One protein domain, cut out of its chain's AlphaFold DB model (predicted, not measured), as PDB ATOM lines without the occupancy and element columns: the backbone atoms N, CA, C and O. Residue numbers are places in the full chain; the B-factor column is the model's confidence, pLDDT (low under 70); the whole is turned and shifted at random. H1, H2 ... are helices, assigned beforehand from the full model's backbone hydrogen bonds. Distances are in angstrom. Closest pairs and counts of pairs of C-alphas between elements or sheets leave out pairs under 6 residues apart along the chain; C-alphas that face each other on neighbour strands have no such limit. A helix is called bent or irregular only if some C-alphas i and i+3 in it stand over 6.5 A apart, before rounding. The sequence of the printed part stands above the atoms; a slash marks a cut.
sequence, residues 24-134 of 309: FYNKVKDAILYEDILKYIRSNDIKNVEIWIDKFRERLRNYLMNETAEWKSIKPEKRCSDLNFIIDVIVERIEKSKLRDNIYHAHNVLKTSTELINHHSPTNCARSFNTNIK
ATOM      1  N   PHE A  24     -29.688  50.839  29.835       89.50
ATOM      2  CA  PHE A  24     -30.609  51.294  30.870       89.50
ATOM      3  C   PHE A  24     -31.359  50.131  31.526       89.50
ATOM      4  O   PHE A  24     -31.362  50.006  32.747       89.50
ATOM      5  N   TYR A  25     -31.975  49.268  30.716       89.88
ATOM      6  CA  TYR A  25     -32.770  48.151  31.220       89.88
ATOM      7  C   TYR A  25     -31.939  47.210  32.105       89.88
ATOM      8  O   TYR A  25     -32.383  46.843  33.190       89.88
ATOM      9  N   ASN A  26     -30.713  46.886  31.688       90.88
ATOM     10  CA  ASN A  26     -29.794  46.050  32.456       90.88
ATOM     11  C   ASN A  26     -29.418  46.706  33.789       90.88
ATOM     12  O   ASN A  26     -29.568  46.074  34.826       90.88
ATOM     13  N   LYS A  27     -29.049  47.994  33.786       91.50
ATOM     14  CA  LYS A  27     -28.747  48.731  35.025       91.50
ATOM     15  C   LYS A  27     -29.888  48.666  36.043       91.50
ATOM     16  O   LYS A  27     -29.642  48.398  37.216       91.50
ATOM     17  N   VAL A  28     -31.129  48.904  35.605       92.44
ATOM     18  CA  VAL A  28     -32.296  48.826  36.500       92.44
ATOM     19  C   VAL A  28     -32.456  47.409  37.039       92.44
ATOM     20  O   VAL A  28     -32.619  47.229  38.244       92.44
ATOM     21  N   LYS A  29     -32.408  46.403  36.155       93.75
ATOM     22  CA  LYS A  29     -32.607  44.997  36.520       93.75
ATOM     23  C   LYS A  29     -31.584  44.501  37.524       93.75
ATOM     24  O   LYS A  29     -31.974  43.848  38.490       93.75
ATOM     25  N   ASP A  30     -30.322  44.840  37.304       94.81
ATOM     26  CA  ASP A  30     -29.224  44.485  38.193       94.81
ATOM     27  C   ASP A  30     -29.414  45.165  39.553       94.81
ATOM     28  O   ASP A  30     -29.321  44.516  40.592       94.81
ATOM     29  N   ALA A  31     -29.776  46.452  39.566       95.25
ATOM     30  CA  ALA A  31     -29.946  47.200  40.807       95.25
ATOM     31  C   ALA A  31     -31.091  46.671  41.685       95.25
ATOM     32  O   ALA A  31     -30.948  46.599  42.905       95.25
ATOM     33  N   ILE A  32     -32.228  46.294  41.089       96.44
ATOM     34  CA  ILE A  32     -33.396  45.819  41.848       96.44
ATOM     35  C   ILE A  32     -33.434  44.297  42.024       96.44
ATOM     36  O   ILE A  32     -34.293  43.810  42.756       96.44
ATOM     37  N   LEU A  33     -32.500  43.556  41.420       97.38
ATOM     38  CA  LEU A  33     -32.505  42.090  41.333       97.38
ATOM     39  C   LEU A  33     -33.787  41.563  40.673       97.38
ATOM     40  O   LEU A  33     -34.556  40.803  41.262       97.38
ATOM     41  N   TYR A  34     -34.045  42.029  39.453       96.12
ATOM     42  CA  TYR A  34     -35.257  41.706  38.694       96.12
ATOM     43  C   TYR A  34     -35.401  40.208  38.386       96.12
ATOM     44  O   TYR A  34     -36.489  39.652  38.507       96.12
ATOM     45  N   GLU A  35     -34.319  39.536  37.985       95.12
ATOM     46  CA  GLU A  35     -34.397  38.108  37.639       95.12
ATOM     47  C   GLU A  35     -34.701  37.237  38.863       95.12
ATOM     48  O   GLU A  35     -35.472  36.281  38.764       95.12
ATOM     49  N   ASP A  36     -34.179  37.618  40.031       97.19
ATOM     50  CA  ASP A  36     -34.427  36.915  41.287       97.19
ATOM     51  C   ASP A  36     -35.912  36.938  41.655       97.19
ATOM     52  O   ASP A  36     -36.492  35.887  41.921       97.19
ATOM     53  N   ILE A  37     -36.563  38.108  41.610       97.38
ATOM     54  CA  ILE A  37     -37.993  38.196  41.943       97.38
ATOM     55  C   ILE A  37     -38.851  37.391  40.969       97.38
ATOM     56  O   ILE A  37     -39.747  36.669  41.404       97.38
ATOM     57  N   LEU A  38     -38.552  37.427  39.665       94.75
ATOM     58  CA  LEU A  38     -39.280  36.602  38.701       94.75
ATOM     59  C   LEU A  38     -39.080  35.108  38.958       94.75
ATOM     60  O   LEU A  38     -40.033  34.336  38.838       94.75
ATOM     61  N   LYS A  39     -37.864  34.693  39.321       96.38
ATOM     62  CA  LYS A  39     -37.566  33.310  39.691       96.38
ATOM     63  C   LYS A  39     -38.372  32.884  40.918       96.38
ATOM     64  O   LYS A  39     -39.028  31.849  40.850       96.38
ATOM     65  N   TYR A  40     -38.380  33.687  41.984       97.69
ATOM     66  CA  TYR A  40     -39.109  33.377  43.219       97.69
ATOM     67  C   TYR A  40     -40.623  33.303  43.003       97.69
ATOM     68  O   TYR A  40     -41.274  32.398  43.524       97.69
ATOM     69  N   ILE A  41     -41.180  34.194  42.176       95.62
ATOM     70  CA  ILE A  41     -42.594  34.145  41.782       95.62
ATOM     71  C   ILE A  41     -42.905  32.835  41.044       95.62
ATOM     72  O   ILE A  41     -43.865  32.150  41.394       95.62
ATOM     73  N   ARG A  42     -42.091  32.456  40.047       94.19
ATOM     74  CA  ARG A  42     -42.298  31.219  39.267       94.19
ATOM     75  C   ARG A  42     -42.202  29.961  40.126       94.19
ATOM     76  O   ARG A  42     -42.944  29.016  39.888       94.19
ATOM     77  N   SER A  43     -41.308  29.943  41.113       95.38
ATOM     78  CA  SER A  43     -41.148  28.813  42.032       95.38
ATOM     79  C   SER A  43     -42.109  28.842  43.225       95.38
ATOM     80  O   SER A  43     -41.993  27.987  44.099       95.38
ATOM     81  N   ASN A  44     -43.038  29.806  43.282       94.81
ATOM     82  CA  ASN A  44     -43.953  30.022  44.407       94.81
ATOM     83  C   ASN A  44     -43.227  30.137  45.769       94.81
ATOM     84  O   ASN A  44     -43.708  29.661  46.798       94.81
ATOM     85  N   ASP A  45     -42.037  30.745  45.769       97.06
ATOM     86  CA  ASP A  45     -41.161  30.862  46.936       97.06
ATOM     87  C   ASP A  45     -41.481  32.131  47.734       97.06
ATOM     88  O   ASP A  45     -40.838  33.175  47.598       97.06
ATOM     89  N   ILE A  46     -42.519  32.030  48.566       96.56
ATOM     90  CA  ILE A  46     -43.054  33.158  49.337       96.56
ATOM     91  C   ILE A  46     -41.999  33.835  50.218       96.56
ATOM     92  O   ILE A  46     -41.923  35.059  50.261       96.56
ATOM     93  N   LYS A  47     -41.124  33.049  50.855       97.88
ATOM     94  CA  LYS A  47     -40.109  33.566  51.777       97.88
ATOM     95  C   LYS A  47     -39.117  34.464  51.045       97.88
ATOM     96  O   LYS A  47     -38.763  35.532  51.539       97.88
ATOM     97  N   ASN A  48     -38.658  34.043  49.867       98.25
ATOM     98  CA  ASN A  48     -37.719  34.845  49.091       98.25
ATOM     99  C   ASN A  48     -38.388  36.047  48.407       98.25
ATOM    100  O   ASN A  48     -37.735  37.079  48.245       98.25
ATOM    101  N   VAL A  49     -39.684  35.970  48.081       98.25
ATOM    102  CA  VAL A  49     -40.467  37.140  47.642       98.25
ATOM    103  C   VAL A  49     -40.553  38.187  48.754       98.25
ATOM    104  O   VAL A  49     -40.237  39.350  48.508       98.25
ATOM    105  N   GLU A  50     -40.907  37.791  49.976       98.06
ATOM    106  CA  GLU A  50     -40.983  38.691  51.137       98.06
ATOM    107  C   GLU A  50     -39.633  39.371  51.409       98.06
ATOM    108  O   GLU A  50     -39.551  40.599  51.448       98.06
ATOM    109  N   ILE A  51     -38.541  38.596  51.452       98.31
ATOM    110  CA  ILE A  51     -37.176  39.132  51.614       98.31
ATOM    111  C   ILE A  51     -36.813  40.106  50.485       98.31
ATOM    112  O   ILE A  51     -36.104  41.097  50.704       98.31
ATOM    113  N   TRP A  52     -37.240  39.821  49.252       98.56
ATOM    114  CA  TRP A  52     -36.996  40.710  48.124       98.56
ATOM    115  C   TRP A  52     -37.744  42.037  48.293       98.56
ATOM    116  O   TRP A  52     -37.132  43.088  48.093       98.56
ATOM    117  N   ILE A  53     -39.014  41.998  48.712       98.25
ATOM    118  CA  ILE A  53     -39.857  43.182  48.941       98.25
ATOM    119  C   ILE A  53     -39.289  44.047  50.070       98.25
ATOM    120  O   ILE A  53     -39.163  45.258  49.893       98.25
ATOM    121  N   ASP A  54     -38.861  43.441  51.179       97.69
ATOM    122  CA  ASP A  54     -38.269  44.163  52.314       97.69
ATOM    123  C   ASP A  54     -37.025  44.964  51.903       97.69
ATOM    124  O   ASP A  54     -36.805  46.096  52.340       97.69
ATOM    125  N   LYS A  55     -36.223  44.402  50.993       98.19
ATOM    126  CA  LYS A  55     -34.996  45.027  50.476       98.19
ATOM    127  C   LYS A  55     -35.232  45.933  49.263       98.19
ATOM    128  O   LYS A  55     -34.335  46.691  48.886       98.19
ATOM    129  N   PHE A  56     -36.414  45.891  48.645       98.06
ATOM    130  CA  PHE A  56     -36.723  46.640  47.423       98.06
ATOM    131  C   PHE A  56     -36.577  48.153  47.618       98.06
ATOM    132  O   PHE A  56     -36.010  48.835  46.761       98.06
ATOM    133  N   ARG A  57     -37.020  48.679  48.770       96.31
ATOM    134  CA  ARG A  57     -36.941  50.114  49.091       96.31
ATOM    135  C   ARG A  57     -35.506  50.638  49.025       96.31
ATOM    136  O   ARG A  57     -35.265  51.696  48.451       96.31
ATOM    137  N   GLU A  58     -34.567  49.925  49.634       96.75
ATOM    138  CA  GLU A  58     -33.161  50.333  49.673       96.75
ATOM    139  C   GLU A  58     -32.531  50.271  48.279       96.75
ATOM    140  O   GLU A  58     -31.944  51.251  47.824       96.75
ATOM    141  N   ARG A  59     -32.733  49.161  47.562       96.81
ATOM    142  CA  ARG A  59     -32.209  48.970  46.203       96.81
ATOM    143  C   ARG A  59     -32.693  50.043  45.235       96.81
ATOM    144  O   ARG A  59     -31.884  50.658  44.543       96.81
ATOM    145  N   LEU A  60     -34.003  50.305  45.218       94.81
ATOM    146  CA  LEU A  60     -34.583  51.322  44.342       94.81
ATOM    147  C   LEU A  60     -34.083  52.725  44.709       94.81
ATOM    148  O   LEU A  60     -33.759  53.504  43.816       94.81
ATOM    149  N   ARG A  61     -33.968  53.049  46.003       92.88
ATOM    150  CA  ARG A  61     -33.417  54.340  46.439       92.88
ATOM    151  C   ARG A  61     -31.972  54.518  45.974       92.88
ATOM    152  O   ARG A  61     -31.658  55.556  45.399       92.88
ATOM    153  N   ASN A  62     -31.124  53.514  46.184       92.25
ATOM    154  CA  ASN A  62     -29.715  53.562  45.791       92.25
ATOM    155  C   ASN A  62     -29.570  53.745  44.273       92.25
ATOM    156  O   ASN A  62     -28.786  54.580  43.826       92.25
ATOM    157  N   TYR A  63     -30.379  53.029  43.485       91.69
ATOM    158  CA  TYR A  63     -30.447  53.215  42.036       91.69
ATOM    159  C   TYR A  63     -30.809  54.659  41.655       91.69
ATOM    160  O   TYR A  63     -30.077  55.305  40.904       91.69
ATOM    161  N   LEU A  64     -31.908  55.189  42.204       89.50
ATOM    162  CA  LEU A  64     -32.385  56.541  41.899       89.50
ATOM    163  C   LEU A  64     -31.337  57.608  42.252       89.50
ATOM    164  O   LEU A  64     -31.092  58.515  41.456       89.50
ATOM    165  N   MET A  65     -30.674  57.483  43.405       86.69
ATOM    166  CA  MET A  65     -29.633  58.425  43.832       86.69
ATOM    167  C   MET A  65     -28.410  58.403  42.907       86.69
ATOM    168  O   MET A  65     -27.915  59.466  42.535       86.69
ATOM    169  N   ASN A  66     -27.957  57.217  42.495       85.00
ATOM    170  CA  ASN A  66     -26.768  57.072  41.653       85.00
ATOM    171  C   ASN A  66     -27.002  57.542  40.208       85.00
ATOM    172  O   ASN A  66     -26.106  58.106  39.585       85.00
ATOM    173  N   GLU A  67     -28.208  57.345  39.675       79.38
ATOM    174  CA  GLU A  67     -28.499  57.581  38.256       79.38
ATOM    175  C   GLU A  67     -29.113  58.966  37.977       79.38
ATOM    176  O   GLU A  67     -29.249  59.361  36.818       79.38
ATOM    177  N   THR A  68     -29.430  59.754  39.013       72.31
ATOM    178  CA  THR A  68     -30.033  61.096  38.868       72.31
ATOM    179  C   THR A  68     -29.214  62.020  37.957       72.31
ATOM    180  O   THR A  68     -29.789  62.780  37.174       72.31
ATOM    181  N   ALA A  69     -27.881  61.969  38.032       71.31
ATOM    182  CA  ALA A  69     -27.011  62.783  37.181       71.31
ATOM    183  C   ALA A  69     -27.052  62.336  35.706       71.31
ATOM    184  O   ALA A  69     -27.153  63.177  34.813       71.31
ATOM    185  N   GLU A  70     -27.046  61.023  35.453       73.38
ATOM    186  CA  GLU A  70     -27.127  60.452  34.102       73.38
ATOM    187  C   GLU A  70     -28.481  60.766  33.452       73.38
ATOM    188  O   GLU A  70     -28.534  61.238  32.315       73.38
ATOM    189  N   TRP A  71     -29.579  60.611  34.193       74.38
ATOM    190  CA  TRP A  71     -30.929  60.892  33.699       74.38
ATOM    191  C   TRP A  71     -31.118  62.360  33.312       74.38
ATOM    192  O   TRP A  71     -31.719  62.638  32.278       74.38
ATOM    193  N   LYS A  72     -30.565  63.309  34.084       68.00
ATOM    194  CA  LYS A  72     -30.613  64.744  33.737       68.00
ATOM    195  C   LYS A  72     -29.934  65.052  32.403       68.00
ATOM    196  O   LYS A  72     -30.345  65.980  31.715       68.00
ATOM    197  N   SER A  73     -28.926  64.268  32.027       67.94
ATOM    198  CA  SER A  73     -28.230  64.409  30.746       67.94
ATOM    199  C   SER A  73     -28.902  63.665  29.582       67.94
ATOM    200  O   SER A  73     -28.561  63.916  28.429       67.94
ATOM    201  N   ILE A  74     -29.860  62.761  29.849       65.88
ATOM    202  CA  ILE A  74     -30.431  61.841  28.851       65.88
ATOM    203  C   ILE A  74     -31.946  61.675  29.055       65.88
ATOM    204  O   ILE A  74     -32.369  60.904  29.913       65.88
ATOM    205  N   LYS A  75     -32.755  62.341  28.212       75.12
ATOM    206  CA  LYS A  75     -34.229  62.196  28.074       75.12
ATOM    207  C   LYS A  75     -34.938  61.675  29.354       75.12
ATOM    208  O   LYS A  75     -35.417  60.535  29.347       75.12
ATOM    209  N   PRO A  76     -35.039  62.487  30.428       78.19
ATOM    210  CA  PRO A  76     -35.568  62.058  31.730       78.19
ATOM    211  C   PRO A  76     -36.940  61.373  31.655       78.19
ATOM    212  O   PRO A  76     -37.173  60.364  32.315       78.19
ATOM    213  N   GLU A  77     -37.829  61.877  30.795       81.00
ATOM    214  CA  GLU A  77     -39.179  61.336  30.591       81.00
ATOM    215  C   GLU A  77     -39.163  59.883  30.107       81.00
ATOM    216  O   GLU A  77     -39.914  59.044  30.606       81.00
ATOM    217  N   LYS A  78     -38.264  59.556  29.171       83.88
ATOM    218  CA  LYS A  78     -38.122  58.189  28.666       83.88
ATOM    219  C   LYS A  78     -37.636  57.253  29.768       83.88
ATOM    220  O   LYS A  78     -38.212  56.187  29.956       83.88
ATOM    221  N   ARG A  79     -36.604  57.661  30.512       87.38
ATOM    222  CA  ARG A  79     -36.042  56.858  31.610       87.38
ATOM    223  C   ARG A  79     -37.064  56.619  32.716       87.38
ATOM    224  O   ARG A  79     -37.195  55.497  33.196       87.38
ATOM    225  N   CYS A  80     -37.861  57.635  33.031       86.81
ATOM    226  CA  CYS A  80     -39.000  57.501  33.927       86.81
ATOM    227  C   CYS A  80     -40.022  56.477  33.416       86.81
ATOM    228  O   CYS A  80     -40.420  55.578  34.156       86.81
ATOM    229  N   SER A  81     -40.428  56.587  32.147       86.19
ATOM    230  CA  SER A  81     -41.384  55.662  31.534       86.19
ATOM    231  C   SER A  81     -40.867  54.221  31.529       86.19
ATOM    232  O   SER A  81     -41.632  53.304  31.815       86.19
ATOM    233  N   ASP A  82     -39.583  54.014  31.231       87.44
ATOM    234  CA  ASP A  82     -38.969  52.686  31.217       87.44
ATOM    235  C   ASP A  82     -38.871  52.089  32.633       87.44
ATOM    236  O   ASP A  82     -39.160  50.906  32.813       87.44
ATOM    237  N   LEU A  83     -38.508  52.890  33.647       90.75
ATOM    238  CA  LEU A  83     -38.482  52.451  35.048       90.75
ATOM    239  C   LEU A  83     -39.882  52.079  35.544       90.75
ATOM    240  O   LEU A  83     -40.055  51.014  36.134       90.75
ATOM    241  N   ASN A  84     -40.876  52.938  35.294       89.62
ATOM    242  CA  ASN A  84     -42.264  52.675  35.668       89.62
ATOM    243  C   ASN A  84     -42.750  51.351  35.079       89.62
ATOM    244  O   ASN A  84     -43.271  50.520  35.814       89.62
ATOM    245  N   PHE A  85     -42.478  51.124  33.794       88.56
ATOM    246  CA  PHE A  85     -42.849  49.889  33.120       88.56
ATOM    247  C   PHE A  85     -42.216  48.646  33.766       88.56
ATOM    248  O   PHE A  85     -42.902  47.654  33.985       88.56
ATOM    249  N   ILE A  86     -40.919  48.684  34.103       91.44
ATOM    250  CA  ILE A  86     -40.241  47.554  34.769       91.44
ATOM    251  C   ILE A  86     -40.934  47.203  36.090       91.44
ATOM    252  O   ILE A  86     -41.127  46.028  36.398       91.44
ATOM    253  N   ILE A  87     -41.308  48.220  36.866       93.25
ATOM    254  CA  ILE A  87     -41.977  48.025  38.152       93.25
ATOM    255  C   ILE A  87     -43.407  47.518  37.942       93.25
ATOM    256  O   ILE A  87     -43.821  46.617  38.665       93.25
ATOM    257  N   ASP A  88     -44.137  48.031  36.948       90.62
ATOM    258  CA  ASP A  88     -45.486  47.555  36.616       90.62
ATOM    259  C   ASP A  88     -45.472  46.059  36.283       90.62
ATOM    260  O   ASP A  88     -46.302  45.318  36.799       90.62
ATOM    261  N   VAL A  89     -44.473  45.594  35.521       89.56
ATOM    262  CA  VAL A  89     -44.312  44.165  35.200       89.56
ATOM    263  C   VAL A  89     -44.093  43.336  36.463       89.56
ATOM    264  O   VAL A  89     -44.688  42.271  36.602       89.56
ATOM    265  N   ILE A  90     -43.262  43.801  37.404       93.25
ATOM    266  CA  ILE A  90     -43.060  43.098  38.682       93.25
ATOM    267  C   ILE A  90     -44.375  43.033  39.464       93.25
ATOM    268  O   ILE A  90     -44.739  41.964  39.949       93.25
ATOM    269  N   VAL A  91     -45.084  44.159  39.583       93.38
ATOM    270  CA  VAL A  91     -46.337  44.242  40.344       93.38
ATOM    271  C   VAL A  91     -47.392  43.316  39.746       93.38
ATOM    272  O   VAL A  91     -47.952  42.501  40.472       93.38
ATOM    273  N   GLU A  92     -47.588  43.364  38.429       90.00
ATOM    274  CA  GLU A  92     -48.517  42.490  37.713       90.00
ATOM    275  C   GLU A  92     -48.155  41.009  37.888       90.00
ATOM    276  O   GLU A  92     -49.024  40.166  38.106       90.00
ATOM    277  N   ARG A  93     -46.858  40.673  37.834       91.00
ATOM    278  CA  ARG A  93     -46.376  39.300  38.023       91.00
ATOM    279  C   ARG A  93     -46.622  38.785  39.436       91.00
ATOM    280  O   ARG A  93     -46.982  37.620  39.578       91.00
ATOM    281  N   ILE A  94     -46.446  39.622  40.456       93.44
ATOM    282  CA  ILE A  94     -46.789  39.265  41.836       93.44
ATOM    283  C   ILE A  94     -48.305  39.091  41.946       93.44
ATOM    284  O   ILE A  94     -48.751  38.035  42.382       93.44
ATOM    285  N   GLU A  95     -49.088  40.071  41.496       91.38
ATOM    286  CA  GLU A  95     -50.553  40.091  41.592       91.38
ATOM    287  C   GLU A  95     -51.207  38.866  40.936       91.38
ATOM    288  O   GLU A  95     -52.099  38.255  41.516       91.38
ATOM    289  N   LYS A  96     -50.722  38.452  39.758       90.62
ATOM    290  CA  LYS A  96     -51.237  37.288  39.017       90.62
ATOM    291  C   LYS A  96     -50.662  35.942  39.474       90.62
ATOM    292  O   LYS A  96     -51.049  34.901  38.946       90.62
ATOM    293  N   SER A  97     -49.717  35.934  40.409       92.38
ATOM    294  CA  SER A  97     -49.099  34.697  40.894       92.38
ATOM    295  C   SER A  97     -50.012  33.907  41.837       92.38
ATOM    296  O   SER A  97     -51.004  34.424  42.350       92.38
ATOM    297  N   LYS A  98     -49.629  32.656  42.126       93.75
ATOM    298  CA  LYS A  98     -50.277  31.785  43.126       93.75
ATOM    299  C   LYS A  98     -49.730  31.979  44.552       93.75
ATOM    300  O   LYS A  98     -50.006  31.156  45.425       93.75
ATOM    301  N   LEU A  99     -48.941  33.032  44.782       93.88
ATOM    302  CA  LEU A  99     -48.383  33.335  46.095       93.88
ATOM    303  C   LEU A  99     -49.508  33.656  47.083       93.88
ATOM    304  O   LEU A  99     -50.493  34.315  46.741       93.88
ATOM    305  N   ARG A 100     -49.335  33.231  48.336       94.19
ATOM    306  CA  ARG A 100     -50.178  33.719  49.431       94.19
ATOM    307  C   ARG A 100     -49.982  35.232  49.559       94.19
ATOM    308  O   ARG A 100     -48.873  35.713  49.363       94.19
ATOM    309  N   ASP A 101     -51.056  35.962  49.852       95.12
ATOM    310  CA  ASP A 101     -51.031  37.417  50.052       95.12
ATOM    311  C   ASP A 101     -50.444  38.203  48.858       95.12
ATOM    312  O   ASP A 101     -49.947  39.320  49.002       95.12
ATOM    313  N   ASN A 102     -50.534  37.643  47.646       94.44
ATOM    314  CA  ASN A 102     -50.042  38.244  46.405       94.44
ATOM    315  C   ASN A 102     -50.500  39.702  46.204       94.44
ATOM    316  O   ASN A 102     -49.681  40.556  45.869       94.44
ATOM    317  N   ILE A 103     -51.768  40.021  46.477       94.94
ATOM    318  CA  ILE A 103     -52.304  41.388  46.383       94.94
ATOM    319  C   ILE A 103     -51.599  42.330  47.367       94.94
ATOM    320  O   ILE A 103     -51.244  43.455  47.014       94.94
ATOM    321  N   TYR A 104     -51.352  41.871  48.596       95.94
ATOM    322  CA  TYR A 104     -50.647  42.649  49.615       95.94
ATOM    323  C   TYR A 104     -49.185  42.895  49.215       95.94
ATOM    324  O   TYR A 104     -48.688  44.021  49.293       95.94
ATOM    325  N   HIS A 105     -48.507  41.868  48.706       97.00
ATOM    326  CA  HIS A 105     -47.140  41.972  48.207       97.00
ATOM    327  C   HIS A 105     -47.022  42.926  47.009       97.00
ATOM    328  O   HIS A 105     -46.161  43.812  47.006       97.00
ATOM    329  N   ALA A 106     -47.923  42.808  46.032       95.31
ATOM    330  CA  ALA A 106     -48.020  43.702  44.881       95.31
ATOM    331  C   ALA A 106     -48.236  45.160  45.326       95.31
ATOM    332  O   ALA A 106     -47.518  46.069  44.898       95.31
ATOM    333  N   HIS A 107     -49.158  45.374  46.269       95.00
ATOM    334  CA  HIS A 107     -49.422  46.682  46.857       95.00
ATOM    335  C   HIS A 107     -48.188  47.275  47.559       95.00
ATOM    336  O   HIS A 107     -47.908  48.464  47.400       95.00
ATOM    337  N   ASN A 108     -47.403  46.478  48.289       96.31
ATOM    338  CA  ASN A 108     -46.197  46.966  48.969       96.31
ATOM    339  C   ASN A 108     -45.120  47.458  47.990       96.31
ATOM    340  O   ASN A 108     -44.512  48.512  48.217       96.31
ATOM    341  N   VAL A 109     -44.913  46.742  46.880       96.75
ATOM    342  CA  VAL A 109     -44.004  47.166  45.802       96.75
ATOM    343  C   VAL A 109     -44.508  48.461  45.160       96.75
ATOM    344  O   VAL A 109     -43.742  49.413  44.971       96.75
ATOM    345  N   LEU A 110     -45.808  48.539  44.876       94.31
ATOM    346  CA  LEU A 110     -46.432  49.708  44.262       94.31
ATOM    347  C   LEU A 110     -46.362  50.953  45.156       94.31
ATOM    348  O   LEU A 110     -45.971  52.026  44.693       94.31
ATOM    349  N   LYS A 111     -46.669  50.809  46.447       95.00
ATOM    350  CA  LYS A 111     -46.576  51.885  47.437       95.00
ATOM    351  C   LYS A 111     -45.139  52.385  47.565       95.00
ATOM    352  O   LYS A 111     -44.885  53.579  47.426       95.00
ATOM    353  N   THR A 112     -44.189  51.469  47.752       95.06
ATOM    354  CA  THR A 112     -42.766  51.803  47.921       95.06
ATOM    355  C   THR A 112     -42.201  52.523  46.700       95.06
ATOM    356  O   THR A 112     -41.521  53.540  46.834       95.06
ATOM    357  N   SER A 113     -42.489  52.013  45.499       94.19
ATOM    358  CA  SER A 113     -42.034  52.630  44.252       94.19
ATOM    359  C   SER A 113     -42.655  54.005  44.022       94.19
ATOM    360  O   SER A 113     -41.936  54.927  43.650       94.19
ATOM    361  N   THR A 114     -43.954  54.168  44.292       92.19
ATOM    362  CA  THR A 114     -44.652  55.457  44.180       92.19
ATOM    363  C   THR A 114     -44.048  56.496  45.119       92.19
ATOM    364  O   THR A 114     -43.713  57.595  44.682       92.19
ATOM    365  N   GLU A 115     -43.841  56.142  46.392       91.88
ATOM    366  CA  GLU A 115     -43.195  57.026  47.365       91.88
ATOM    367  C   GLU A 115     -41.797  57.442  46.899       91.88
ATOM    368  O   GLU A 115     -41.492  58.632  46.851       91.88
ATOM    369  N   LEU A 116     -40.938  56.484  46.540       91.75
ATOM    370  CA  LEU A 116     -39.545  56.779  46.208       91.75
ATOM    371  C   LEU A 116     -39.404  57.570  44.911       91.75
ATOM    372  O   LEU A 116     -38.677  58.561  44.900       91.75
ATOM    373  N   ILE A 117     -40.096  57.167  43.845       90.12
ATOM    374  CA  ILE A 117     -39.990  57.820  42.535       90.12
ATOM    375  C   ILE A 117     -40.536  59.247  42.611       90.12
ATOM    376  O   ILE A 117     -39.867  60.168  42.156       90.12
ATOM    377  N   ASN A 118     -41.678  59.467  43.264       87.19
ATOM    378  CA  ASN A 118     -42.244  60.814  43.351       87.19
ATOM    379  C   ASN A 118     -41.414  61.764  44.240       87.19
ATOM    380  O   ASN A 118     -41.496  62.974  44.055       87.19
ATOM    381  N   HIS A 119     -40.607  61.246  45.179       83.81
ATOM    382  CA  HIS A 119     -39.763  62.073  46.060       83.81
ATOM    383  C   HIS A 119     -38.315  62.248  45.577       83.81
ATOM    384  O   HIS A 119     -37.712  63.282  45.848       83.81
ATOM    385  N   HIS A 120     -37.729  61.242  44.922       73.50
ATOM    386  CA  HIS A 120     -36.285  61.191  44.637       73.50
ATOM    387  C   HIS A 120     -35.951  61.212  43.146       73.50
ATOM    388  O   HIS A 120     -34.772  61.178  42.795       73.50
ATOM    389  N   SER A 121     -36.944  61.216  42.257       65.44
ATOM    390  CA  SER A 121     -36.647  61.134  40.835       65.44
ATOM    391  C   SER A 121     -36.120  62.465  40.277       65.44
ATOM    392  O   SER A 121     -36.565  63.537  40.702       65.44
ATOM    393  N   PRO A 122     -35.184  62.438  39.309       63.03
ATOM    394  CA  PRO A 122     -34.884  63.601  38.478       63.03
ATOM    395  C   PRO A 122     -36.175  64.211  37.897       63.03
ATOM    396  O   PRO A 122     -37.145  63.508  37.615       63.03
ATOM    397  N   THR A 123     -36.175  65.539  37.749       57.94
ATOM    398  CA  THR A 123     -37.319  66.391  37.370       57.94
ATOM    399  C   THR A 123     -38.325  65.725  36.417       57.94
ATOM    400  O   THR A 123     -37.942  65.278  35.337       57.94
ATOM    401  N   ASN A 124     -39.610  65.751  36.802       66.56
ATOM    402  CA  ASN A 124     -40.810  65.359  36.036       66.56
ATOM    403  C   ASN A 124     -41.149  63.864  35.937       66.56
ATOM    404  O   ASN A 124     -42.042  63.498  35.173       66.56
ATOM    405  N   CYS A 125     -40.514  62.989  36.716       79.81
ATOM    406  CA  CYS A 125     -40.988  61.611  36.794       79.81
ATOM    407  C   CYS A 125     -42.120  61.462  37.812       79.81
ATOM    408  O   CYS A 125     -41.923  61.694  39.003       79.81
ATOM    409  N   ALA A 126     -43.285  61.027  37.342       82.44
ATOM    410  CA  ALA A 126     -44.418  60.702  38.191       82.44
ATOM    411  C   ALA A 126     -44.756  59.213  38.072       82.44
ATOM    412  O   ALA A 126     -44.749  58.635  36.982       82.44
ATOM    413  N   ARG A 127     -45.086  58.603  39.208       83.44
ATOM    414  CA  ARG A 127     -45.678  57.271  39.303       83.44
ATOM    415  C   ARG A 127     -47.019  57.368  40.018       83.44
ATOM    416  O   ARG A 127     -47.164  58.096  41.000       83.44
ATOM    417  N   SER A 128     -47.993  56.621  39.512       77.06
ATOM    418  CA  SER A 128     -49.312  56.458  40.123       77.06
ATOM    419  C   SER A 128     -49.563  54.984  40.434       77.06
ATOM    420  O   SER A 128     -48.833  54.117  39.959       77.06
ATOM    421  N   PHE A 129     -50.625  54.698  41.186       71.75
ATOM    422  CA  PHE A 129     -51.031  53.334  41.530       71.75
ATOM    423  C   PHE A 129     -51.619  52.533  40.348       71.75
ATOM    424  O   PHE A 129     -52.012  51.387  40.524       71.75
ATOM    425  N   ASN A 130     -51.718  53.110  39.146       67.44
ATOM    426  CA  ASN A 130     -52.266  52.395  37.998       67.44
ATOM    427  C   ASN A 130     -51.200  51.508  37.342       67.44
ATOM    428  O   ASN A 130     -50.297  52.018  36.686       67.44
ATOM    429  N   THR A 131     -51.353  50.195  37.492       60.03
ATOM    430  CA  THR A 131     -50.445  49.163  36.969       60.03
ATOM    431  C   THR A 131     -50.987  48.462  35.728       60.03
ATOM    432  O   THR A 131     -50.366  47.520  35.250       60.03
ATOM    433  N   ASN A 132     -52.133  48.891  35.183       61.00
ATOM    434  CA  ASN A 132     -52.711  48.255  34.001       61.00
ATOM    435  C   ASN A 132     -51.822  48.480  32.773       61.00
ATOM    436  O   ASN A 132     -51.948  49.491  32.068       61.00
ATOM    437  N   ILE A 133     -50.957  47.505  32.496       62.00
ATOM    438  CA  ILE A 133     -50.137  47.475  31.296       62.00
ATOM    439  C   ILE A 133     -51.049  47.146  30.114       62.00
ATOM    440  O   ILE A 133     -51.443  46.009  29.879       62.00
ATOM    441  N   LYS A 134     -51.420  48.175  29.353       70.81
ATOM    442  CA  LYS A 134     -52.174  47.994  28.109       70.81
ATOM    443  C   LYS A 134     -51.216  47.628  26.984       70.81
ATOM    444  O   LYS A 134     -50.150  48.234  26.880       70.81
TER     445      LYS A 134
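Overview. This is residues 24 to 134 of the 309 residues of an uncharacterized protein of Plasmodium vivax North Korean (UniProt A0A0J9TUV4). Look for an elongated four-cornered helix bundle: H3, H4 and H5 are three of its rods, and short H1 and H2, one after the other with a steep turn between them, make the fourth. The rods run alternately one way and back, H3 diagonal to H4, and unnamed residues 121 to 134 fold back over the outside of H4 and H5. The printed part has 111 residues with five named helices, H1 to H5, and no named strand: all helix. It is compact, with a radius of gyration of the C-alphas of 13.5 A and spans of 41 by 24 by 21 A.

Along the chain. Find C-alpha 24 at (-30.609, 51.294, 30.870), where H1 begins, residues 24 to 32. H2 follows, residues 34 to 42. H3, residues 46 to 73, covers 39.3 A; it is irregular, C-alphas 66 and 69 being 7.3 A apart, with a kink of 46 degrees near residue 67. H4, residues 76 to 95, covers 28.4 A, and H5, residues 102 to 120, covers 26.8 A, ending at C-alpha 120, (-36.285, 61.191, 44.637).

Arrangement. Start at the hubs, H3 and H4, each touching three helices. H3 touches H5 at a shallow tilt of 22 degrees, closest at C-alphas 57 and 112, 6.2 A. H2 and H3 form a hairpin, closest at C-alphas 40 and 49, 6.0 A. H4 and H5 form another, closest at C-alphas 91 and 106, 4.9 A. H4 touches H2, closest at C-alphas 41 and 94, 6.6 A. H1 touches H3, closest at C-alphas 32 and 59, 5.5 A. H5 is apart from H1 and H2. Every O i to N i+4 pair is within hydrogen-bond range in H1, H2, H4 and H5; in H3, 20 of 24 are.

Size, cuts and confidence. The C-alphas of Ser 73 and Arg 100, the two farthest apart, are 42.1 A apart. The printed part has no cut and no long link. Confidence is under 70 at residues 72 to 74, 121 to 124 and 130 to 133.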